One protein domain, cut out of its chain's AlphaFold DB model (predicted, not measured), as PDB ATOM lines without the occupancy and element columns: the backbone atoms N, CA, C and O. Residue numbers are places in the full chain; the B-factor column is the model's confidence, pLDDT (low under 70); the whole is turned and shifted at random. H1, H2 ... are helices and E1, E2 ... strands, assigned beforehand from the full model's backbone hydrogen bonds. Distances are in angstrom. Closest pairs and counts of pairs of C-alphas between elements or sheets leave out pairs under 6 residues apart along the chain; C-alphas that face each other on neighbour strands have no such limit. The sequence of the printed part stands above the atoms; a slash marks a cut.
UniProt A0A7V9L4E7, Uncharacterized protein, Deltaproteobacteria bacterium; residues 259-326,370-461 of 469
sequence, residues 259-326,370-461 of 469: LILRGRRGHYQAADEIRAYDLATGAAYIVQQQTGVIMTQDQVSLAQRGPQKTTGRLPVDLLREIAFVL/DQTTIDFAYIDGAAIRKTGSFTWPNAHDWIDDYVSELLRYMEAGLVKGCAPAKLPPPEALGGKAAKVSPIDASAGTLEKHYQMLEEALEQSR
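This is residues 259 to 326 and 370 to 461 of the 469 residues of an uncharacterized protein of Deltaproteobacteria bacterium (UniProt A0A7V9L4E7). One twisted sheet of seven strands has helices over both faces: H1 and H2, side by side, cover part of one face, and H4 runs slantwise over E2 and E3 on the other. The hairpin of E3 and E4 makes an arm, of which residues 295 to 300 stick out free. The 160 printed residues include four named helices and seven named strands, in the order E1 E2 E3 E4 E5 H1 E6 E7 H2 H3 H4, and the class is mixed, helices and strands. The sheet is branched at E3 and antiparallel, and E1 E2 E3 E4 form a meander, each strand the antiparallel neighbour of the one before. The whole is compact, with a radius of gyration of the C-alphas of 15.5 A and spans of 51 by 36 by 28 A.

E1, residues 259 to 265, has E2, residues 269 to 278, on one side and E6, residues 372 to 380, on the other side. N 261 and O 275, and N 260 and O 377, are within hydrogen-bond range at 2.8 A each. E2 bends by 53 degrees at residue 272 and forms a hairpin with E3, residues 283 to 295, where N 274 and O 287 are 2.9 A apart. On the other side of E3 lie E4, residues 300 to 304, with N 294 and O 301 at 2.8 A, and E5, residues 308 to 313, with N 286 and O 310 at 2.8 A. H1, residues 316 to 326, is on the sheet at a height of 9.2 A and runs across the strands, at 73 degrees to E2 on the local plane. E6 forms a hairpin with E7, residues 383 to 392, with N 376 and O 388 at 2.8 A. H2, residues 398 to 412, is over E7 on the same face as H1; it touches H1 at a shallow tilt of 21 degrees, opposite ways, closest at the C-alphas of Leu 318 and Met 410, 5.8 A. H3, residues 426 to 429, only grazes the sheet, with residues 427 to 429. H4, residues 443 to 458, is on the opposite face from H1 and H2, 8.8 A over the sheet; its closest C-alphas to E3 are those of Leu 453 and Val 287, 6.0 A. Every O i to N i+4 pair is within hydrogen-bond range in H1, H2 and H4; H3 is too short for one.

E1 begins at C-alpha 259, (46.006, 128.569, 64.103). E3 measures 38.0 A from first to last C-alpha, E2 27.7 A, E6 26.5 A and E7 26.1 A. H2 measures 21.1 A and H4 22.5 A, ending at C-alpha 458, (49.289, 131.854, 48.795).

The C-alphas farthest apart, those of Gln 297 and Gly 381, are 52.3 A apart. Residues 327 to 369 are not printed, and C-alphas 326 and 370 are 21.1 A apart across this cut. The links H2 to H3 and H3 to H4 are long, 13 residues each. The pLDDT is under 70 at residues 292 to 304 and 430 to 441.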
ATOM      1  N   LEU A 259      47.352 129.123  64.092       97.19
ATOM      2  CA  LEU A 259      46.006 128.569  64.103       97.19
ATOM      3  C   LEU A 259      45.383 128.791  62.725       97.19
ATOM      4  O   LEU A 259      45.172 129.929  62.302       97.19
ATOM      5  N   ILE A 260      45.102 127.697  62.029       95.50
ATOM      6  CA  ILE A 260      44.418 127.691  60.739       95.50
ATOM      7  C   ILE A 260      42.984 127.257  60.973       95.50
ATOM      8  O   ILE A 260      42.764 126.208  61.572       95.50
ATOM      9  N   LEU A 261      42.025 128.034  60.483       94.94
ATOM     10  CA  LEU A 261      40.606 127.698  60.493       94.94
ATOM     11  C   LEU A 261      40.125 127.557  59.053       94.94
ATOM     12  O   LEU A 261      40.428 128.408  58.212       94.94
ATOM     13  N   ARG A 262      39.379 126.493  58.770       92.69
ATOM     14  CA  ARG A 262      38.754 126.236  57.473       92.69
ATOM     15  C   ARG A 262      37.305 125.864  57.690       92.69
ATOM     16  O   ARG A 262      37.011 124.999  58.506       92.69
ATOM     17  N   GLY A 263      36.398 126.475  56.957       90.62
ATOM     18  CA  GLY A 263      35.000 126.118  57.103       90.62
ATOM     19  C   GLY A 263      34.076 127.033  56.337       90.62
ATOM     20  O   GLY A 263      34.496 127.992  55.695       90.62
ATOM     21  N   ARG A 264      32.790 126.721  56.447       88.88
ATOM     22  CA  ARG A 264      31.712 127.594  56.007       88.88
ATOM     23  C   ARG A 264      31.173 128.348  57.209       88.88
ATOM     24  O   ARG A 264      30.894 127.719  58.224       88.88
ATOM     25  N   ARG A 265      30.959 129.657  57.100       88.81
ATOM     26  CA  ARG A 265      30.187 130.432  58.084       88.81
ATOM     27  C   ARG A 265      28.898 130.949  57.459       88.81
ATOM     28  O   ARG A 265      28.943 131.554  56.392       88.81
ATOM     29  N   GLY A 266      27.776 130.760  58.155       83.56
ATOM     30  CA  GLY A 266      26.444 131.152  57.689       83.56
ATOM     31  C   GLY A 266      25.757 130.072  56.845       83.56
ATOM     32  O   GLY A 266      26.412 129.179  56.313       83.56
ATOM     33  N   HIS A 267      24.429 130.169  56.732       73.56
ATOM     34  CA  HIS A 267      23.578 129.155  56.089       73.56
ATOM     35  C   HIS A 267      22.916 129.654  54.792       73.56
ATOM     36  O   HIS A 267      23.089 129.038  53.748       73.56
ATOM     37  N   TYR A 268      22.256 130.822  54.801       71.06
ATOM     38  CA  TYR A 268      21.644 131.414  53.588       71.06
ATOM     39  C   TYR A 268      22.547 132.419  52.856       71.06
ATOM     40  O   TYR A 268      22.435 132.627  51.647       71.06
ATOM     41  N   GLN A 269      23.460 133.034  53.605       76.00
ATOM     42  CA  GLN A 269      24.561 133.850  53.107       76.00
ATOM     43  C   GLN A 269      25.837 133.222  53.652       76.00
ATOM     44  O   GLN A 269      26.323 133.587  54.722       76.00
ATOM     45  N   ALA A 270      26.299 132.189  52.958       82.25
ATOM     46  CA  ALA A 270      27.417 131.378  53.391       82.25
ATOM     47  C   ALA A 270      28.728 131.954  52.856       82.25
ATOM     48  O   ALA A 270      28.823 132.329  51.687       82.25
ATOM     49  N   ALA A 271      29.758 131.996  53.690       88.62
ATOM     50  CA  ALA A 271      31.121 132.265  53.265       88.62
ATOM     51  C   ALA A 271      31.968 131.014  53.489       88.62
ATOM     52  O   ALA A 271      32.149 130.601  54.634       88.62
ATOM     53  N   ASP A 272      32.472 130.424  52.405       89.44
ATOM     54  CA  ASP A 272      33.545 129.432  52.490       89.44
ATOM     55  C   ASP A 272      34.851 130.195  52.734       89.44
ATOM     56  O   ASP A 272      35.142 131.171  52.037       89.44
ATOM     57  N   GLU A 273      35.624 129.805  53.745       92.12
ATOM     58  CA  GLU A 273      36.761 130.600  54.203       92.12
ATOM     59  C   GLU A 273      37.951 129.770  54.690       92.12
ATOM     60  O   GLU A 273      37.817 128.674  55.238       92.12
ATOM     61  N   ILE A 274      39.137 130.357  54.512       93.12
ATOM     62  CA  ILE A 274      40.387 129.937  55.137       93.12
ATOM     63  C   ILE A 274      40.954 131.134  55.892       93.12
ATOM     64  O   ILE A 274      41.146 132.220  55.337       93.12
ATOM     65  N   ARG A 275      41.247 130.923  57.170       95.38
ATOM     66  CA  ARG A 275      41.825 131.921  58.068       95.38
ATOM     67  C   ARG A 275      43.109 131.366  58.655       95.38
ATOM     68  O   ARG A 275      43.123 130.235  59.126       95.38
ATOM     69  N   ALA A 276      44.180 132.146  58.632       96.06
ATOM     70  CA  ALA A 276      45.469 131.775  59.192       96.06
ATOM     71  C   ALA A 276      45.948 132.862  60.150       96.06
ATOM     72  O   ALA A 276      46.112 134.021  59.753       96.06
ATOM     73  N   TYR A 277      46.168 132.469  61.402       97.81
ATOM     74  CA  TYR A 277      46.456 133.372  62.505       97.81
ATOM     75  C   TYR A 277      47.758 132.998  63.216       97.81
ATOM     76  O   TYR A 277      47.902 131.863  63.658       97.81
ATOM     77  N   ASP A 278      48.685 133.940  63.363       97.62
ATOM     78  CA  ASP A 278      49.948 133.738  64.084       97.62
ATOM     79  C   ASP A 278      49.809 134.106  65.566       97.62
ATOM     80  O   ASP A 278      49.519 135.255  65.909       97.62
ATOM     81  N   LEU A 279      50.070 133.150  66.458       97.88
ATOM     82  CA  LEU A 279      49.897 133.313  67.904       97.88
ATOM     83  C   LEU A 279      50.958 134.219  68.545       97.88
ATOM     84  O   LEU A 279      50.761 134.664  69.675       97.88
ATOM     85  N   ALA A 280      52.081 134.490  67.876       97.62
ATOM     86  CA  ALA A 280      53.133 135.348  68.423       97.62
ATOM     87  C   ALA A 280      52.847 136.833  68.183       97.62
ATOM     88  O   ALA A 280      52.988 137.660  69.082       97.62
ATOM     89  N   THR A 281      52.440 137.169  66.963       97.44
ATOM     90  CA  THR A 281      52.329 138.552  66.484       97.44
ATOM     91  C   THR A 281      50.887 139.014  66.296       97.44
ATOM     92  O   THR A 281      50.628 140.223  66.220       97.44
ATOM     93  N   GLY A 282      49.945 138.070  66.227       97.69
ATOM     94  CA  GLY A 282      48.554 138.311  65.863       97.69
ATOM     95  C   GLY A 282      48.367 138.483  64.360       97.69
ATOM     96  O   GLY A 282      47.354 139.040  63.948       97.69
ATOM     97  N   ALA A 283      49.338 138.083  63.531       97.62
ATOM     98  CA  ALA A 283      49.206 138.185  62.082       97.62
ATOM     99  C   ALA A 283      47.977 137.433  61.593       97.62
ATOM    100  O   ALA A 283      47.767 136.290  61.980       97.62
ATOM    101  N   ALA A 284      47.189 138.073  60.734       97.62
ATOM    102  CA  ALA A 284      45.968 137.499  60.203       97.62
ATOM    103  C   ALA A 284      45.962 137.534  58.681       97.62
ATOM    104  O   ALA A 284      46.192 138.581  58.071       97.62
ATOM    105  N   TYR A 285      45.638 136.388  58.094       96.19
ATOM    106  CA  TYR A 285      45.335 136.221  56.681       96.19
ATOM    107  C   TYR A 285      43.976 135.549  56.563       96.19
ATOM    108  O   TYR A 285      43.779 134.452  57.072       96.19
ATOM    109  N   ILE A 286      43.034 136.220  55.918       95.56
ATOM    110  CA  ILE A 286      41.660 135.761  55.763       95.56
ATOM    111  C   ILE A 286      41.358 135.773  54.276       95.56
ATOM    112  O   ILE A 286      41.454 136.817  53.626       95.56
ATOM    113  N   VAL A 287      40.973 134.622  53.745       93.56
ATOM    114  CA  VAL A 287      40.423 134.512  52.401       93.56
ATOM    115  C   VAL A 287      39.041 133.906  52.517       93.56
ATOM    116  O   VAL A 287      38.869 132.870  53.151       93.56
ATOM    117  N   GLN A 288      38.058 134.564  51.918       93.06
ATOM    118  CA  GLN A 288      36.670 134.128  51.968       93.06
ATOM    119  C   GLN A 288      36.005 134.282  50.607       93.06
ATOM    120  O   GLN A 288      36.274 135.235  49.871       93.06
ATOM    121  N   GLN A 289      35.094 133.375  50.290       89.62
ATOM    122  CA  GLN A 289      34.242 133.448  49.119       89.62
ATOM    123  C   GLN A 289      32.788 133.430  49.570       89.62
ATOM    124  O   GLN A 289      32.309 132.452  50.139       89.62
ATOM    125  N   GLN A 290      32.079 134.523  49.300       86.44
ATOM    126  CA  GLN A 290      30.649 134.589  49.567       86.44
ATOM    127  C   GLN A 290      29.883 133.791  48.512       86.44
ATOM    128  O   GLN A 290      30.046 133.998  47.306       86.44
ATOM    129  N   THR A 291      29.019 132.917  49.005       76.69
ATOM    130  CA  THR A 291      28.033 132.151  48.257       76.69
ATOM    131  C   THR A 291      26.655 132.533  48.791       76.69
ATOM    132  O   THR A 291      26.366 132.399  49.979       76.69
ATOM    133  N   GLY A 292      25.824 133.107  47.927       67.38
ATOM    134  CA  GLY A 292      24.455 133.480  48.270       67.38
ATOM    135  C   GLY A 292      23.472 132.658  47.459       67.38
ATOM    136  O   GLY A 292      23.648 132.517  46.248       67.38
ATOM    137  N   VAL A 293      22.431 132.150  48.113       65.00
ATOM    138  CA  VAL A 293      21.284 131.572  47.413       65.00
ATOM    139  C   VAL A 293      20.391 132.723  46.949       65.00
ATOM    140  O   VAL A 293      19.809 133.433  47.765       65.00
ATOM    141  N   ILE A 294      20.287 132.923  45.638       59.84
ATOM    142  CA  ILE A 294      19.280 133.794  45.034       59.84
ATOM    143  C   ILE A 294      18.110 132.905  44.629       59.84
ATOM    144  O   ILE A 294      18.203 132.149  43.659       59.84
ATOM    145  N   MET A 295      17.013 132.998  45.377       55.31
ATOM    146  CA  MET A 295      15.737 132.394  45.003       55.31
ATOM    147  C   MET A 295      14.936 133.402  44.175       55.31
ATOM    148  O   MET A 295      14.548 134.455  44.678       55.31
ATOM    149  N   THR A 296      14.696 133.093  42.906       60.25
ATOM    150  CA  THR A 296      13.637 133.713  42.100       60.25
ATOM    151  C   THR A 296      12.407 132.795  42.109       60.25
ATOM    152  O   THR A 296      12.500 131.656  42.565       60.25
ATOM    153  N   GLN A 297      11.245 133.278  41.643       66.00
ATOM    154  CA  GLN A 297       9.990 132.498  41.659       66.00
ATOM    155  C   GLN A 297      10.123 131.117  40.990       66.00
ATOM    156  O   GLN A 297       9.467 130.179  41.435       66.00
ATOM    157  N   ASP A 298      11.027 130.981  40.013       63.97
ATOM    158  CA  ASP A 298      11.173 129.766  39.206       63.97
ATOM    159  C   ASP A 298      12.577 129.128  39.268       63.97
ATOM    160  O   ASP A 298      12.788 128.057  38.696       63.97
ATOM    161  N   GLN A 299      13.565 129.754  39.929       50.75
ATOM    162  CA  GLN A 299      14.943 129.247  39.977       50.75
ATOM    163  C   GLN A 299      15.674 129.552  41.286       50.75
ATOM    164  O   GLN A 299      15.584 130.634  41.857       50.75
ATOM    165  N   VAL A 300      16.506 128.601  41.709       58.91
ATOM    166  CA  VAL A 300      17.518 128.796  42.749       58.91
ATOM    167  C   VAL A 300      18.875 128.917  42.055       58.91
ATOM    168  O   VAL A 300      19.337 127.960  41.438       58.91
ATOM    169  N   SER A 301      19.507 130.091  42.123       58.78
ATOM    170  CA  SER A 301      20.847 130.327  41.566       58.78
ATOM    171  C   SER A 301      21.838 130.719  42.661       58.78
ATOM    172  O   SER A 301      21.470 131.356  43.646       58.78
ATOM    173  N   LEU A 302      23.104 130.327  42.509       64.75
ATOM    174  CA  LEU A 302      24.173 130.725  43.424       64.75
ATOM    175  C   LEU A 302      24.873 131.963  42.866       64.75
ATOM    176  O   LEU A 302      25.565 131.881  41.851       64.75
ATOM    177  N   ALA A 303      24.739 133.103  43.541       63.94
ATOM    178  CA  ALA A 303      25.609 134.236  43.262       63.94
ATOM    179  C   ALA A 303      26.968 133.991  43.915       63.94
ATOM    180  O   ALA A 303      27.076 133.881  45.139       63.94
ATOM    181  N   GLN A 304      28.004 133.921  43.083       67.56
ATOM    182  CA  GLN A 304      29.385 133.773  43.518       67.56
ATOM    183  C   GLN A 304      30.147 135.055  43.194       67.56
ATOM    184  O   GLN A 304      30.220 135.482  42.042       67.56
ATOM    185  N   ARG A 305      30.728 135.678  44.219       72.50
ATOM    186  CA  ARG A 305      31.769 136.696  44.026       72.50
ATOM    187  C   ARG A 305      33.131 136.012  44.094       72.50
ATOM    188  O   ARG A 305      33.266 134.991  44.762       72.50
ATOM    189  N   GLY A 306      34.126 136.567  43.404       80.12
ATOM    190  CA  GLY A 306      35.508 136.095  43.520       80.12
ATOM    191  C   GLY A 306      36.024 136.163  44.969       80.12
ATOM    192  O   GLY A 306      35.426 136.855  45.803       80.12
ATOM    193  N   PRO A 307      37.128 135.464  45.282       87.75
ATOM    194  CA  PRO A 307      37.659 135.395  46.636       87.75
ATOM    195  C   PRO A 307      38.077 136.784  47.129       87.75
ATOM    196  O   PRO A 307      38.813 137.516  46.464       87.75
ATOM    197  N   GLN A 308      37.615 137.143  48.320       92.25
ATOM    198  CA  GLN A 308      38.010 138.353  49.028       92.25
ATOM    199  C   GLN A 308      39.173 138.037  49.956       92.25
ATOM    200  O   GLN A 308      39.132 137.055  50.694       92.25
ATOM    201  N   LYS A 309      40.189 138.901  49.952       94.25
ATOM    202  CA  LYS A 309      41.385 138.758  50.784       94.25
ATOM    203  C   LYS A 309      41.440 139.889  51.792       94.25
ATOM    204  O   LYS A 309      41.283 141.052  51.428       94.25
ATOM    205  N   THR A 310      41.687 139.550  53.046       95.50
ATOM    206  CA  THR A 310      41.915 140.511  54.122       95.50
ATOM    207  C   THR A 310      43.155 140.093  54.895       95.50
ATOM    208  O   THR A 310      43.285 138.939  55.291       95.50
ATOM    209  N   THR A 311      44.057 141.038  55.127       96.31
ATOM    210  CA  THR A 311      45.224 140.852  55.991       96.31
ATOM    211  C   THR A 311      45.215 141.879  57.111       96.31
ATOM    212  O   THR A 311      44.571 142.929  56.998       96.31
ATOM    213  N   GLY A 312      45.918 141.590  58.203       96.12
ATOM    214  CA  GLY A 312      46.048 142.543  59.295       96.12
ATOM    215  C   GLY A 312      46.614 141.944  60.569       96.12
ATOM    216  O   GLY A 312      47.389 140.983  60.536       96.12
ATOM    217  N   ARG A 313      46.209 142.536  61.692       97.69
ATOM    218  CA  ARG A 313      46.603 142.122  63.037       97.69
ATOM    219  C   ARG A 313      45.387 141.958  63.945       97.69
ATOM    220  O   ARG A 313      44.519 142.826  63.965       97.69
ATOM    221  N   LEU A 314      45.362 140.871  64.705       98.31
ATOM    222  CA  LEU A 314      44.344 140.544  65.702       98.31
ATOM    223  C   LEU A 314      44.863 140.756  67.135       98.31
ATOM    224  O   LEU A 314      46.082 140.751  67.356       98.31
ATOM    225  N   PRO A 315      43.960 140.890  68.125       98.06
ATOM    226  CA  PRO A 315      44.316 140.841  69.540       98.06
ATOM    227  C   PRO A 315      44.931 139.480  69.899       98.06
ATOM    228  O   PRO A 315      44.262 138.447  69.853       98.06
ATOM    229  N   VAL A 316      46.219 139.480  70.254       97.62
ATOM    230  CA  VAL A 316      47.007 138.254  70.475       97.62
ATOM    231  C   VAL A 316      46.463 137.414  71.631       97.62
ATOM    232  O   VAL A 316      46.411 136.194  71.518       97.62
ATOM    233  N   ASP A 317      46.024 138.047  72.718       96.81
ATOM    234  CA  ASP A 317      45.570 137.316  73.906       96.81
ATOM    235  C   ASP A 317      44.297 136.505  73.630       96.81
ATOM    236  O   ASP A 317      44.235 135.332  73.990       96.81
ATOM    237  N   LEU A 318      43.327 137.075  72.900       97.56
ATOM    238  CA  LEU A 318      42.120 136.349  72.484       97.56
ATOM    239  C   LEU A 318      42.456 135.206  71.521       97.56
ATOM    240  O   LEU A 318      41.924 134.108  71.658       97.56
ATOM    241  N   LEU A 319      43.377 135.434  70.578       98.00
ATOM    242  CA  LEU A 319      43.827 134.397  69.649       98.00
ATOM    243  C   LEU A 319      44.463 133.208  70.383       98.00
ATOM    244  O   LEU A 319      44.168 132.049  70.078       98.00
ATOM    245  N   ARG A 320      45.330 133.488  71.359       97.94
ATOM    246  CA  ARG A 320      45.974 132.461  72.185       97.94
ATOM    247  C   ARG A 320      44.965 131.716  73.045       97.94
ATOM    248  O   ARG A 320      45.093 130.506  73.191       97.94
ATOM    249  N   GLU A 321      43.962 132.411  73.571       97.94
ATOM    250  CA  GLU A 321      42.881 131.800  74.341       97.94
ATOM    251  C   GLU A 321      42.022 130.858  73.485       97.94
ATOM    252  O   GLU A 321      41.796 129.717  73.884       97.94
ATOM    253  N   ILE A 322      41.634 131.272  72.273       98.31
ATOM    254  CA  ILE A 322      40.913 130.412  71.318       98.31
ATOM    255  C   ILE A 322      41.720 129.144  71.029       98.31
ATOM    256  O   ILE A 322      41.202 128.031  71.137       98.31
ATOM    257  N   ALA A 323      43.003 129.303  70.686       98.00
ATOM    258  CA  ALA A 323      43.879 128.170  70.421       98.00
ATOM    259  C   ALA A 323      44.004 127.262  71.654       98.00
ATOM    260  O   ALA A 323      43.908 126.044  71.532       98.00
ATOM    261  N   PHE A 324      44.164 127.843  72.844       97.62
ATOM    262  CA  PHE A 324      44.255 127.104  74.098       97.62
ATOM    263  C   PHE A 324      43.016 126.237  74.335       97.62
ATOM    264  O   PHE A 324      43.157 125.027  74.519       97.62
ATOM    265  N   VAL A 325      41.818 126.820  74.270       97.69
ATOM    266  CA  VAL A 325      40.556 126.108  74.513       97.69
ATOM    267  C   VAL A 325      40.346 124.989  73.487       97.69
ATOM    268  O   VAL A 325      40.064 123.851  73.866       97.69
ATOM    269  N   LEU A 326      40.577 125.259  72.197       97.50
ATOM    270  CA  LEU A 326      40.454 124.251  71.134       97.50
ATOM    271  C   LEU A 326      41.393 123.057  71.344       97.50
ATOM    272  O   LEU A 326      41.001 121.902  71.152       97.50
ATOM    273  N   ASP A 370      21.330 126.786  60.966       79.25
ATOM    274  CA  ASP A 370      22.402 127.775  60.821       79.25
ATOM    275  C   ASP A 370      23.786 127.285  61.280       79.25
ATOM    276  O   ASP A 370      24.783 127.954  60.998       79.25
ATOM    277  N   GLN A 371      23.850 126.121  61.936       87.69
ATOM    278  CA  GLN A 371      25.082 125.520  62.429       87.69
ATOM    279  C   GLN A 371      25.868 124.837  61.302       87.69
ATOM    280  O   GLN A 371      25.378 123.980  60.567       87.69
ATOM    281  N   THR A 372      27.138 125.189  61.214       87.38
ATOM    282  CA  THR A 372      28.164 124.641  60.340       87.38
ATOM    283  C   THR A 372      29.338 124.124  61.172       87.38
ATOM    284  O   THR A 372      29.430 124.344  62.380       87.38
ATOM    285  N   THR A 373      30.263 123.428  60.515       89.94
ATOM    286  CA  THR A 373      31.487 122.927  61.143       89.94
ATOM    287  C   THR A 373      32.687 123.714  60.636       89.94
ATOM    288  O   THR A 373      32.872 123.866  59.425       89.94
ATOM    289  N   ILE A 374      33.521 124.183  61.563       92.19
ATOM    290  CA  ILE A 374      34.819 124.788  61.275       92.19
ATOM    291  C   ILE A 374      35.904 123.801  61.688       92.19
ATOM    292  O   ILE A 374      36.014 123.429  62.856       92.19
ATOM    293  N   ASP A 375      36.721 123.390  60.729       93.19
ATOM    294  CA  ASP A 375      37.925 122.617  60.976       93.19
ATOM    295  C   ASP A 375      39.050 123.547  61.421       93.19
ATOM    296  O   ASP A 375      39.224 124.650  60.894       93.19
ATOM    297  N   PHE A 376      39.860 123.087  62.368       94.88
ATOM    298  CA  PHE A 376      41.057 123.792  62.791       94.88
ATOM    299  C   PHE A 376      42.301 122.917  62.673       94.88
ATOM    300  O   PHE A 376      42.261 121.697  62.854       94.88
ATOM    301  N   ALA A 377      43.431 123.569  62.427       94.19
ATOM    302  CA  ALA A 377      44.758 122.994  62.548       94.19
ATOM    303  C   ALA A 377      45.653 123.950  63.338       94.19
ATOM    304  O   ALA A 377      45.676 125.151  63.080       94.19
ATOM    305  N   TYR A 378      46.406 123.411  64.292       95.62
ATOM    306  CA  TYR A 378      47.461 124.134  64.986       95.62
ATOM    307  C   TYR A 378      48.826 123.633  64.520       95.62
ATOM    308  O   TYR A 378      49.123 122.433  64.582       95.62
ATOM    309  N   ILE A 379      49.650 124.569  64.063       93.94
ATOM    310  CA  ILE A 379      50.962 124.325  63.474       93.94
ATOM    311  C   ILE A 379      52.019 124.980  64.359       93.94
ATOM    312  O   ILE A 379      51.942 126.170  64.651       93.94
ATOM    313  N   ASP A 380      53.042 124.225  64.746       92.56
ATOM    314  CA  ASP A 380      54.209 124.746  65.464       92.56
ATOM    315  C   ASP A 380      55.475 124.410  64.669       92.56
ATOM    316  O   ASP A 380      55.850 123.242  64.522       92.56
ATOM    317  N   GLY A 381      56.113 125.441  64.112       89.19
ATOM    318  CA  GLY A 381      57.178 125.278  63.125       89.19
ATOM    319  C   GLY A 381      56.637 124.704  61.813       89.19
ATOM    320  O   GLY A 381      55.726 125.273  61.220       89.19
ATOM    321  N   ALA A 382      57.198 123.582  61.361       85.62
ATOM    322  CA  ALA A 382      56.749 122.869  60.159       85.62
ATOM    323  C   ALA A 382      55.782 121.707  60.464       85.62
ATOM    324  O   ALA A 382      55.373 120.994  59.552       85.62
ATOM    325  N   ALA A 383      55.450 121.475  61.738       88.75
ATOM    326  CA  ALA A 383      54.666 120.320  62.158       88.75
ATOM    327  C   ALA A 383      53.231 120.716  62.514       88.75
ATOM    328  O   ALA A 383      53.004 121.574  63.371       88.75
ATOM    329  N   ILE A 384      52.264 120.011  61.926       91.00
ATOM    330  CA  ILE A 384      50.879 120.020  62.397       91.00
ATOM    331  C   ILE A 384      50.856 119.279  63.732       91.00
ATOM    332  O   ILE A 384      51.095 118.073  63.796       91.00
ATOM    333  N   ARG A 385      50.604 120.008  64.815       92.25
ATOM    334  CA  ARG A 385      50.555 119.442  66.169       92.25
ATOM    335  C   ARG A 385      49.191 118.860  66.481       92.25
ATOM    336  O   ARG A 385      49.098 117.853  67.179       92.25
ATOM    337  N   LYS A 386      48.136 119.508  65.989       93.44
ATOM    338  CA  LYS A 386      46.765 119.126  66.297       93.44
ATOM    339  C   LYS A 386      45.811 119.575  65.207       93.44
ATOM    340  O   LYS A 386      45.953 120.667  64.672       93.44
ATOM    341  N   THR A 387      44.817 118.743  64.941       93.31
ATOM    342  CA  THR A 387      43.640 119.091  64.152       93.31
ATOM    343  C   THR A 387      42.380 118.722  64.920       93.31
ATOM    344  O   THR A 387      42.410 117.912  65.859       93.31
ATOM    345  N   GLY A 388      41.272 119.322  64.520       93.56
ATOM    346  CA  GLY A 388      39.949 119.010  65.028       93.56
ATOM    347  C   GLY A 388      38.911 119.861  64.325       93.56
ATOM    348  O   GLY A 388      39.200 120.490  63.309       93.56
ATOM    349  N   SER A 389      37.716 119.891  64.887       94.50
ATOM    350  CA  SER A 389      36.636 120.734  64.410       94.50
ATOM    351  C   SER A 389      35.798 121.235  65.578       94.50
ATOM    352  O   SER A 389      35.884 120.691  66.684       94.50
ATOM    353  N   PHE A 390      35.027 122.287  65.343       94.62
ATOM    354  CA  PHE A 390      34.035 122.810  66.276       94.62
ATOM    355  C   PHE A 390      32.811 123.316  65.508       94.62
ATOM    356  O   PHE A 390      32.893 123.639  64.319       94.62
ATOM    357  N   THR A 391      31.673 123.350  66.188       92.75
ATOM    358  CA  THR A 391      30.400 123.829  65.644       92.75
ATOM    359  C   THR A 391      30.336 125.354  65.705       92.75
ATOM    360  O   THR A 391      30.751 125.960  66.689       92.75
ATOM    361  N   TRP A 392      29.792 125.981  64.666       90.81
ATOM    362  CA  TRP A 392      29.657 127.430  64.542       90.81
ATOM    363  C   TRP A 392      28.359 127.795  63.814       90.81
ATOM    364  O   TRP A 392      28.041 127.138  62.840       90.81
ATOM    365  N   PRO A 393      27.676 128.905  64.121       89.94
ATOM    366  CA  PRO A 393      27.692 129.614  65.389       89.94
ATOM    367  C   PRO A 393      26.808 128.889  66.419       89.94
ATOM    368  O   PRO A 393      26.159 127.900  66.096       89.94
ATOM    369  N   ASN A 394      26.727 129.428  67.641       84.75
ATOM    370  CA  ASN A 394      25.702 129.064  68.630       84.75
ATOM    371  C   ASN A 394      25.665 127.552  68.901       84.75
ATOM    372  O   ASN A 394      24.619 126.906  68.794       84.75
ATOM    373  N   ALA A 395      26.833 126.964  69.148       88.94
ATOM    374  CA  ALA A 395      26.951 125.531  69.341       88.94
ATOM    375  C   ALA A 395      26.163 125.075  70.578       88.94
ATOM    376  O   ALA A 395      26.047 125.794  71.571       88.94
ATOM    377  N   HIS A 396      25.636 123.850  70.534       87.50
ATOM    378  CA  HIS A 396      25.072 123.235  71.736       87.50
ATOM    379  C   HIS A 396      26.171 122.889  72.754       87.50
ATOM    380  O   HIS A 396      25.962 123.003  73.959       87.50
ATOM    381  N   ASP A 397      27.352 122.489  72.270       91.06
ATOM    382  CA  ASP A 397      28.521 122.269  73.113       91.06
ATOM    383  C   ASP A 397      29.075 123.607  73.624       91.06
ATOM    384  O   ASP A 397      29.394 124.505  72.846       91.06
ATOM    385  N   TRP A 398      29.201 123.736  74.944       93.38
ATOM    386  CA  TRP A 398      29.591 124.995  75.582       93.38
ATOM    387  C   TRP A 398      31.021 125.429  75.252       93.38
ATOM    388  O   TRP A 398      31.329 126.618  75.309       93.38
ATOM    389  N   ILE A 399      31.907 124.481  74.922       95.88
ATOM    390  CA  ILE A 399      33.286 124.793  74.536       95.88
ATOM    391  C   ILE A 399      33.270 125.439  73.152       95.88
ATOM    392  O   ILE A 399      33.870 126.495  72.962       95.88
ATOM    393  N   ASP A 400      32.557 124.828  72.207       95.88
ATOM    394  CA  ASP A 400      32.392 125.349  70.850       95.88
ATOM    395  C   ASP A 400      31.678 126.722  70.850       95.88
ATOM    396  O   ASP A 400      32.039 127.613  70.075       95.88
ATOM    397  N   ASP A 401      30.707 126.930  71.747       94.12
ATOM    398  CA  ASP A 401      30.007 128.210  71.912       94.12
ATOM    399  C   ASP A 401      30.942 129.300  72.458       94.12
ATOM    400  O   ASP A 401      31.063 130.370  71.858       94.12
ATOM    401  N   TYR A 402      31.717 128.997  73.508       97.06
ATOM    402  CA  TYR A 402      32.723 129.919  74.048       97.06
ATOM    403  C   TYR A 402      33.796 130.281  73.013       97.06
ATOM    404  O   TYR A 402      34.144 131.450  72.835       97.06
ATOM    405  N   VAL A 403      34.292 129.287  72.268       97.75
ATOM    406  CA  VAL A 403      35.212 129.508  71.144       97.75
ATOM    407  C   VAL A 403      34.573 130.427  70.106       97.75
ATOM    408  O   VAL A 403      35.233 131.350  69.625       97.75
ATOM    409  N   SER A 404      33.292 130.224  69.789       95.62
ATOM    410  CA  SER A 404      32.562 131.054  68.833       95.62
ATOM    411  C   SER A 404      32.459 132.513  69.292       95.62
ATOM    412  O   SER A 404      32.687 133.430  68.498       95.62
ATOM    413  N   GLU A 405      32.168 132.757  70.571       96.25
ATOM    414  CA  GLU A 405      32.152 134.104  71.150       96.25
ATOM    415  C   GLU A 405      33.528 134.774  71.094       96.25
ATOM    416  O   GLU A 405      33.648 135.893  70.586       96.25
ATOM    417  N   LEU A 406      34.580 134.079  71.538       97.56
ATOM    418  CA  LEU A 406      35.949 134.592  71.479       97.56
ATOM    419  C   LEU A 406      36.358 134.942  70.046       97.56
ATOM    420  O   LEU A 406      36.966 135.987  69.819       97.56
ATOM    421  N   LEU A 407      36.000 134.101  69.072       97.00
ATOM    422  CA  LEU A 407      36.252 134.348  67.655       97.00
ATOM    423  C   LEU A 407      35.584 135.636  67.170       97.00
ATOM    424  O   LEU A 407      36.240 136.431  66.496       97.00
ATOM    425  N   ARG A 408      34.321 135.884  67.547       96.25
ATOM    426  CA  ARG A 408      33.625 137.140  67.215       96.25
ATOM    427  C   ARG A 408      34.341 138.348  67.817       96.25
ATOM    428  O   ARG A 408      34.604 139.310  67.095       96.25
ATOM    429  N   TYR A 409      34.692 138.299  69.105       97.50
ATOM    430  CA  TYR A 409      35.385 139.405  69.777       97.50
ATOM    431  C   TYR A 409      36.784 139.657  69.201       97.50
ATOM    432  O   TYR A 409      37.163 140.804  68.964       97.50
ATOM    433  N   MET A 410      37.540 138.594  68.926       97.88
ATOM    434  CA  MET A 410      38.870 138.675  68.330       97.88
ATOM    435  C   MET A 410      38.809 139.309  66.937       97.88
ATOM    436  O   MET A 410      39.568 140.233  66.646       97.88
ATOM    437  N   GLU A 411      37.903 138.834  66.078       96.25
ATOM    438  CA  GLU A 411      37.773 139.312  64.699       96.25
ATOM    439  C   GLU A 411      37.216 140.739  64.618       96.25
ATOM    440  O   GLU A 411      37.607 141.488  63.723       96.25
ATOM    441  N   ALA A 412      36.387 141.162  65.579       97.56
ATOM    442  CA  ALA A 412      35.977 142.561  65.716       97.56
ATOM    443  C   ALA A 412      37.166 143.498  66.011       97.56
ATOM    444  O   ALA A 412      37.149 144.664  65.618       97.56
ATOM    445  N   GLY A 413      38.219 142.983  66.653       97.69
ATOM    446  CA  GLY A 413      39.471 143.697  66.911       97.69
ATOM    447  C   GLY A 413      40.474 143.687  65.751       97.69
ATOM    448  O   GLY A 413      41.606 144.137  65.936       97.69
ATOM    449  N   LEU A 414      40.113 143.159  64.574       97.94
ATOM    450  CA  LEU A 414      41.011 143.094  63.419       97.94
ATOM    451  C   LEU A 414      41.382 144.492  62.910       97.94
ATOM    452  O   LEU A 414      40.575 145.197  62.299       97.94
ATOM    453  N   VAL A 415      42.659 144.839  63.039       97.69
ATOM    454  CA  VAL A 415      43.239 146.015  62.389       97.69
ATOM    455  C   VAL A 415      43.705 145.612  60.995       97.69
ATOM    456  O   VAL A 415      44.733 144.948  60.841       97.69
ATOM    457  N   LYS A 416      42.932 145.993  59.972       96.75
ATOM    458  CA  LYS A 416      43.265 145.727  58.565       96.75
ATOM    459  C   LYS A 416      44.574 146.415  58.178       96.75
ATOM    460  O   LYS A 416      44.808 147.565  58.538       96.75
ATOM    461  N   GLY A 417      45.398 145.723  57.401       94.25
ATOM    462  CA  GLY A 417      46.680 146.239  56.935       94.25
ATOM    463  C   GLY A 417      47.652 145.123  56.585       94.25
ATOM    464  O   GLY A 417      47.259 143.994  56.295       94.25
ATOM    465  N   CYS A 418      48.940 145.437  56.611       91.62
ATOM    466  CA  CYS A 418      49.980 144.437  56.412       91.62
ATOM    467  C   CYS A 418      50.065 143.502  57.631       91.62
ATOM    468  O   CYS A 418      49.925 143.929  58.779       91.62
ATOM    469  N   ALA A 419      50.296 142.216  57.375       94.50
ATOM    470  CA  ALA A 419      50.431 141.219  58.428       94.50
ATOM    471  C   ALA A 419      51.854 141.264  59.035       94.50
ATOM    472  O   ALA A 419      52.834 141.310  58.283       94.50
ATOM    473  N   PRO A 420      52.008 141.254  60.374       93.94
ATOM    474  CA  PRO A 420      53.313 141.343  61.036       93.94
ATOM    475  C   PRO A 420      54.195 140.092  60.896       93.94
ATOM    476  O   PRO A 420      55.405 140.192  61.079       93.94
ATOM    477  N   ALA A 421      53.630 138.936  60.545       94.12
ATOM    478  CA  ALA A 421      54.370 137.698  60.304       94.12
ATOM    479  C   ALA A 421      54.005 137.112  58.942       94.12
ATOM    480  O   ALA A 421      52.870 137.240  58.489       94.12
ATOM    481  N   LYS A 422      54.975 136.460  58.295       92.50
ATOM    482  CA  LYS A 422      54.787 135.811  56.995       92.50
ATOM    483  C   LYS A 422      54.043 134.488  57.166       92.50
ATOM    484  O   LYS A 422      54.448 133.665  57.979       92.50
ATOM    485  N   LEU A 423      53.028 134.273  56.333       90.06
ATOM    486  CA  LEU A 423      52.285 133.016  56.257       90.06
ATOM    487  C   LEU A 423      53.220 131.794  56.064       90.06
ATOM    488  O   LEU A 423      54.133 131.872  55.227       90.06
ATOM    489  N   PRO A 424      52.989 130.666  56.768       87.19
ATOM    490  CA  PRO A 424      53.762 129.439  56.594       87.19
ATOM    491  C   PRO A 424      53.582 128.842  55.183       87.19
ATOM    492  O   PRO A 424      52.649 129.226  54.465       87.19
ATOM    493  N   PRO A 425      54.493 127.942  54.754       83.00
ATOM    494  CA  PRO A 425      54.431 127.267  53.453       83.00
ATOM    495  C   PRO A 425      53.124 126.454  53.280       83.00
ATOM    496  O   PRO A 425      52.569 126.016  54.293       83.00
ATOM    497  N   PRO A 426      52.594 126.244  52.053       76.81
ATOM    498  CA  PRO A 426      51.269 125.649  51.850       76.81
ATOM    499  C   PRO A 426      51.195 124.223  52.381       76.81
ATOM    500  O   PRO A 426      50.187 123.820  52.954       76.81
ATOM    501  N   GLU A 427      52.302 123.486  52.276       75.12
ATOM    502  CA  GLU A 427      52.412 122.116  52.768       75.12
ATOM    503  C   GLU A 427      52.226 122.052  54.291       75.12
ATOM    504  O   GLU A 427      51.739 121.051  54.815       75.12
ATOM    505  N   ALA A 428      52.563 123.133  55.005       74.38
ATOM    506  CA  ALA A 428      52.368 123.240  56.447       74.38
ATOM    507  C   ALA A 428      50.940 123.655  56.823       74.38
ATOM    508  O   ALA A 428      50.493 123.312  57.914       74.38
ATOM    509  N   LEU A 429      50.208 124.354  55.941       71.31
ATOM    510  CA  LEU A 429      48.836 124.803  56.208       71.31
ATOM    511  C   LEU A 429      47.851 123.640  56.346       71.31
ATOM    512  O   LEU A 429      46.803 123.847  56.946       71.31
ATOM    513  N   GLY A 430      48.168 122.472  55.770       62.66
ATOM    514  CA  GLY A 430      47.575 121.141  55.969       62.66
ATOM    515  C   GLY A 430      46.076 121.041  56.265       62.66
ATOM    516  O   GLY A 430      45.611 121.507  57.295       62.66
ATOM    517  N   GLY A 431      45.303 120.343  55.440       63.75
ATOM    518  CA  GLY A 431      43.900 120.039  55.736       63.75
ATOM    519  C   GLY A 431      43.175 119.461  54.530       63.75
ATOM    520  O   GLY A 431      43.626 119.624  53.404       63.75
ATOM    521  N   LYS A 432      42.064 118.765  54.772       63.44
ATOM    522  CA  LYS A 432      41.064 118.476  53.736       63.44
ATOM    523  C   LYS A 432      40.000 119.574  53.796       63.44
ATOM    524  O   LYS A 432      39.858 120.205  54.843       63.44
ATOM    525  N   ALA A 433      39.265 119.791  52.707       62.12
ATOM    526  CA  ALA A 433      38.087 120.653  52.716       62.12
ATOM    527  C   ALA A 433      37.148 120.281  53.879       62.12
ATOM    528  O   ALA A 433      36.839 119.097  54.069       62.12
ATOM    529  N   ALA A 434      36.699 121.283  54.646       64.88
ATOM    530  CA  ALA A 434      35.741 121.060  55.725       64.88
ATOM    531  C   ALA A 434      34.459 120.455  55.163       64.88
ATOM    532  O   ALA A 434      34.040 120.814  54.068       64.88
ATOM    533  N   LYS A 435      33.826 119.530  55.884       64.94
ATOM    534  CA  LYS A 435      32.580 118.910  55.413       64.94
ATOM    535  C   LYS A 435      31.405 119.849  55.675       64.94
ATOM    536  O   LYS A 435      31.229 120.311  56.797       64.94
ATOM    537  N   VAL A 436      30.571 120.061  54.664       62.88
ATOM    538  CA  VAL A 436      29.246 120.687  54.810       62.88
ATOM    539  C   VAL A 436      28.160 119.666  54.486       62.88
ATOM    540  O   VAL A 436      28.453 118.605  53.923       62.88
ATOM    541  N   SER A 437      26.911 119.961  54.854       60.31
ATOM    542  CA  SER A 437      25.780 119.126  54.452       60.31
ATOM    543  C   SER A 437      25.753 118.993  52.922       60.31
ATOM    544  O   SER A 437      25.937 119.998  52.231       60.31
ATOM    545  N   PRO A 438      25.471 117.800  52.362       59.94
ATOM    546  CA  PRO A 438      25.281 117.637  50.919       59.94
ATOM    547  C   PRO A 438      24.184 118.540  50.335       59.94
ATOM    548  O   PRO A 438      24.185 118.791  49.133       59.94
ATOM    549  N   ILE A 439      23.263 119.021  51.180       63.53
ATOM    550  CA  ILE A 439      22.227 119.998  50.819       63.53
ATOM    551  C   ILE A 439      22.851 121.367  50.502       63.53
ATOM    552  O   ILE A 439      22.399 122.046  49.585       63.53
ATOM    553  N   ASP A 440      23.909 121.752  51.220       61.78
ATOM    554  CA  ASP A 440      24.506 123.086  51.128       61.78
ATOM    555  C   ASP A 440      25.582 123.188  50.034       61.78
ATOM    556  O   ASP A 440      25.802 124.266  49.474       61.78
ATOM    557  N   ALA A 441      26.304 122.098  49.750       68.00
ATOM    558  CA  ALA A 441      27.207 121.983  48.604       68.00
ATOM    559  C   ALA A 441      27.580 120.522  48.316       68.00
ATOM    560  O   ALA A 441      27.739 119.704  49.222       68.00
ATOM    561  N   SER A 442      27.837 120.212  47.041       72.00
ATOM    562  CA  SER A 442      28.486 118.949  46.681       72.00
ATOM    563  C   SER A 442      29.958 118.950  47.117       72.00
ATOM    564  O   SER A 442      30.627 119.987  47.064       72.00
ATOM    565  N   ALA A 443      30.498 117.778  47.467       74.12
ATOM    566  CA  ALA A 443      31.905 117.640  47.855       74.12
ATOM    567  C   ALA A 443      32.876 118.159  46.774       74.12
ATOM    568  O   ALA A 443      33.871 118.801  47.095       74.12
ATOM    569  N   GLY A 444      32.568 117.939  45.489       76.31
ATOM    570  CA  GLY A 444      33.407 118.401  44.378       76.31
ATOM    571  C   GLY A 444      33.385 119.919  44.171       76.31
ATOM    572  O   GLY A 444      34.395 120.495  43.774       76.31
ATOM    573  N   THR A 445      32.259 120.582  44.449       76.88
ATOM    574  CA  THR A 445      32.168 122.053  44.420       76.88
ATOM    575  C   THR A 445      32.992 122.661  45.548       76.88
ATOM    576  O   THR A 445      33.752 123.601  45.327       76.88
ATOM    577  N   LEU A 446      32.868 122.088  46.742       76.31
ATOM    578  CA  LEU A 446      33.542 122.565  47.939       76.31
ATOM    579  C   LEU A 446      35.064 122.440  47.831       76.31
ATOM    580  O   LEU A 446      35.782 123.384  48.142       76.31
ATOM    581  N   GLU A 447      35.554 121.315  47.311       80.38
ATOM    582  CA  GLU A 447      36.981 121.101  47.057       80.38
ATOM    583  C   GLU A 447      37.559 122.170  46.113       80.38
ATOM    584  O   GLU A 447      38.592 122.767  46.406       80.38
ATOM    585  N   LYS A 448      36.855 122.489  45.018       82.25
ATOM    586  CA  LYS A 448      37.273 123.550  44.086       82.25
ATOM    587  C   LYS A 448      37.298 124.930  44.743       82.25
ATOM    588  O   LYS A 448      38.204 125.714  44.468       82.25
ATOM    589  N   HIS A 449      36.320 125.235  45.600       82.19
ATOM    590  CA  HIS A 449      36.313 126.492  46.351       82.19
ATOM    591  C   HIS A 449      37.537 126.579  47.263       82.19
ATOM    592  O   HIS A 449      38.249 127.579  47.223       82.19
ATOM    593  N   TYR A 450      37.837 125.525  48.027       82.94
ATOM    594  CA  TYR A 450      39.006 125.526  48.905       82.94
ATOM    595  C   TYR A 450      40.323 125.635  48.138       82.94
ATOM    596  O   TYR A 450      41.164 126.424  48.552       82.94
ATOM    597  N   GLN A 451      40.480 124.965  46.994       85.75
ATOM    598  CA  GLN A 451      41.666 125.128  46.140       85.75
ATOM    599  C   GLN A 451      41.858 126.589  45.707       85.75
ATOM    600  O   GLN A 451      42.940 127.152  45.860       85.75
ATOM    601  N   MET A 452      40.787 127.251  45.263       85.75
ATOM    602  CA  MET A 452      40.842 128.671  44.906       85.75
ATOM    603  C   MET A 452      41.168 129.565  46.117       85.75
ATOM    604  O   MET A 452      41.902 130.549  45.986       85.75
ATOM    605  N   LEU A 453      40.634 129.250  47.302       83.88
ATOM    606  CA  LEU A 453      40.945 129.974  48.538       83.88
ATOM    607  C   LEU A 453      42.411 129.782  48.953       83.88
ATOM    608  O   LEU A 453      43.041 130.744  49.391       83.88
ATOM    609  N   GLU A 454      42.971 128.584  48.778       86.38
ATOM    610  CA  GLU A 454      44.379 128.277  49.047       86.38
ATOM    611  C   GLU A 454      45.310 129.027  48.092       86.38
ATOM    612  O   GLU A 454      46.259 129.669  48.544       86.38
ATOM    613  N   GLU A 455      45.002 129.058  46.793       87.62
ATOM    614  CA  GLU A 455      45.735 129.870  45.813       87.62
ATOM    615  C   GLU A 455      45.675 131.366  46.156       87.62
ATOM    616  O   GLU A 455      46.679 132.088  46.121       87.62
ATOM    617  N   ALA A 456      44.494 131.859  46.529       85.81
ATOM    618  CA  ALA A 456      44.298 133.242  46.935       85.81
ATOM    619  C   ALA A 456      45.070 133.591  48.222       85.81
ATOM    620  O   ALA A 456      45.600 134.707  48.335       85.81
ATOM    621  N   LEU A 457      45.153 132.648  49.162       86.62
ATOM    622  CA  LEU A 457      45.909 132.769  50.403       86.62
ATOM    623  C   LEU A 457      47.417 132.771  50.124       86.62
ATOM    624  O   LEU A 457      48.128 133.631  50.646       86.62
ATOM    625  N   GLU A 458      47.890 131.906  49.227       87.44
ATOM    626  CA  GLU A 458      49.289 131.854  48.795       87.44
ATOM    627  C   GLU A 458      49.746 133.179  48.185       87.44
ATOM    628  O   GLU A 458      50.781 133.733  48.559       87.44
ATOM    629  N   GLN A 459      48.918 133.769  47.324       87.31
ATOM    630  CA  GLN A 459      49.176 135.091  46.748       87.31
ATOM    631  C   GLN A 459      49.297 136.199  47.816       87.31
ATOM    632  O   GLN A 459      49.901 137.240  47.558       87.31
ATOM    633  N   SER A 460      48.758 135.993  49.024       85.31
ATOM    634  CA  SER A 460      48.857 136.952  50.135       85.31
ATOM    635  C   SER A 460      50.175 136.837  50.912       85.31
ATOM    636  O   SER A 460      50.525 137.747  51.664       85.31
ATOM    637  N   ARG A 461      50.962 135.769  50.714       82.69
ATOM    638  CA  ARG A 461      52.223 135.519  51.439       82.69
ATOM    639  C   ARG A 461      53.249 136.650  51.299       82.69
ATOM    640  O   ARG A 461      54.050 136.868  52.206       82.69
TER     641      ARG A 461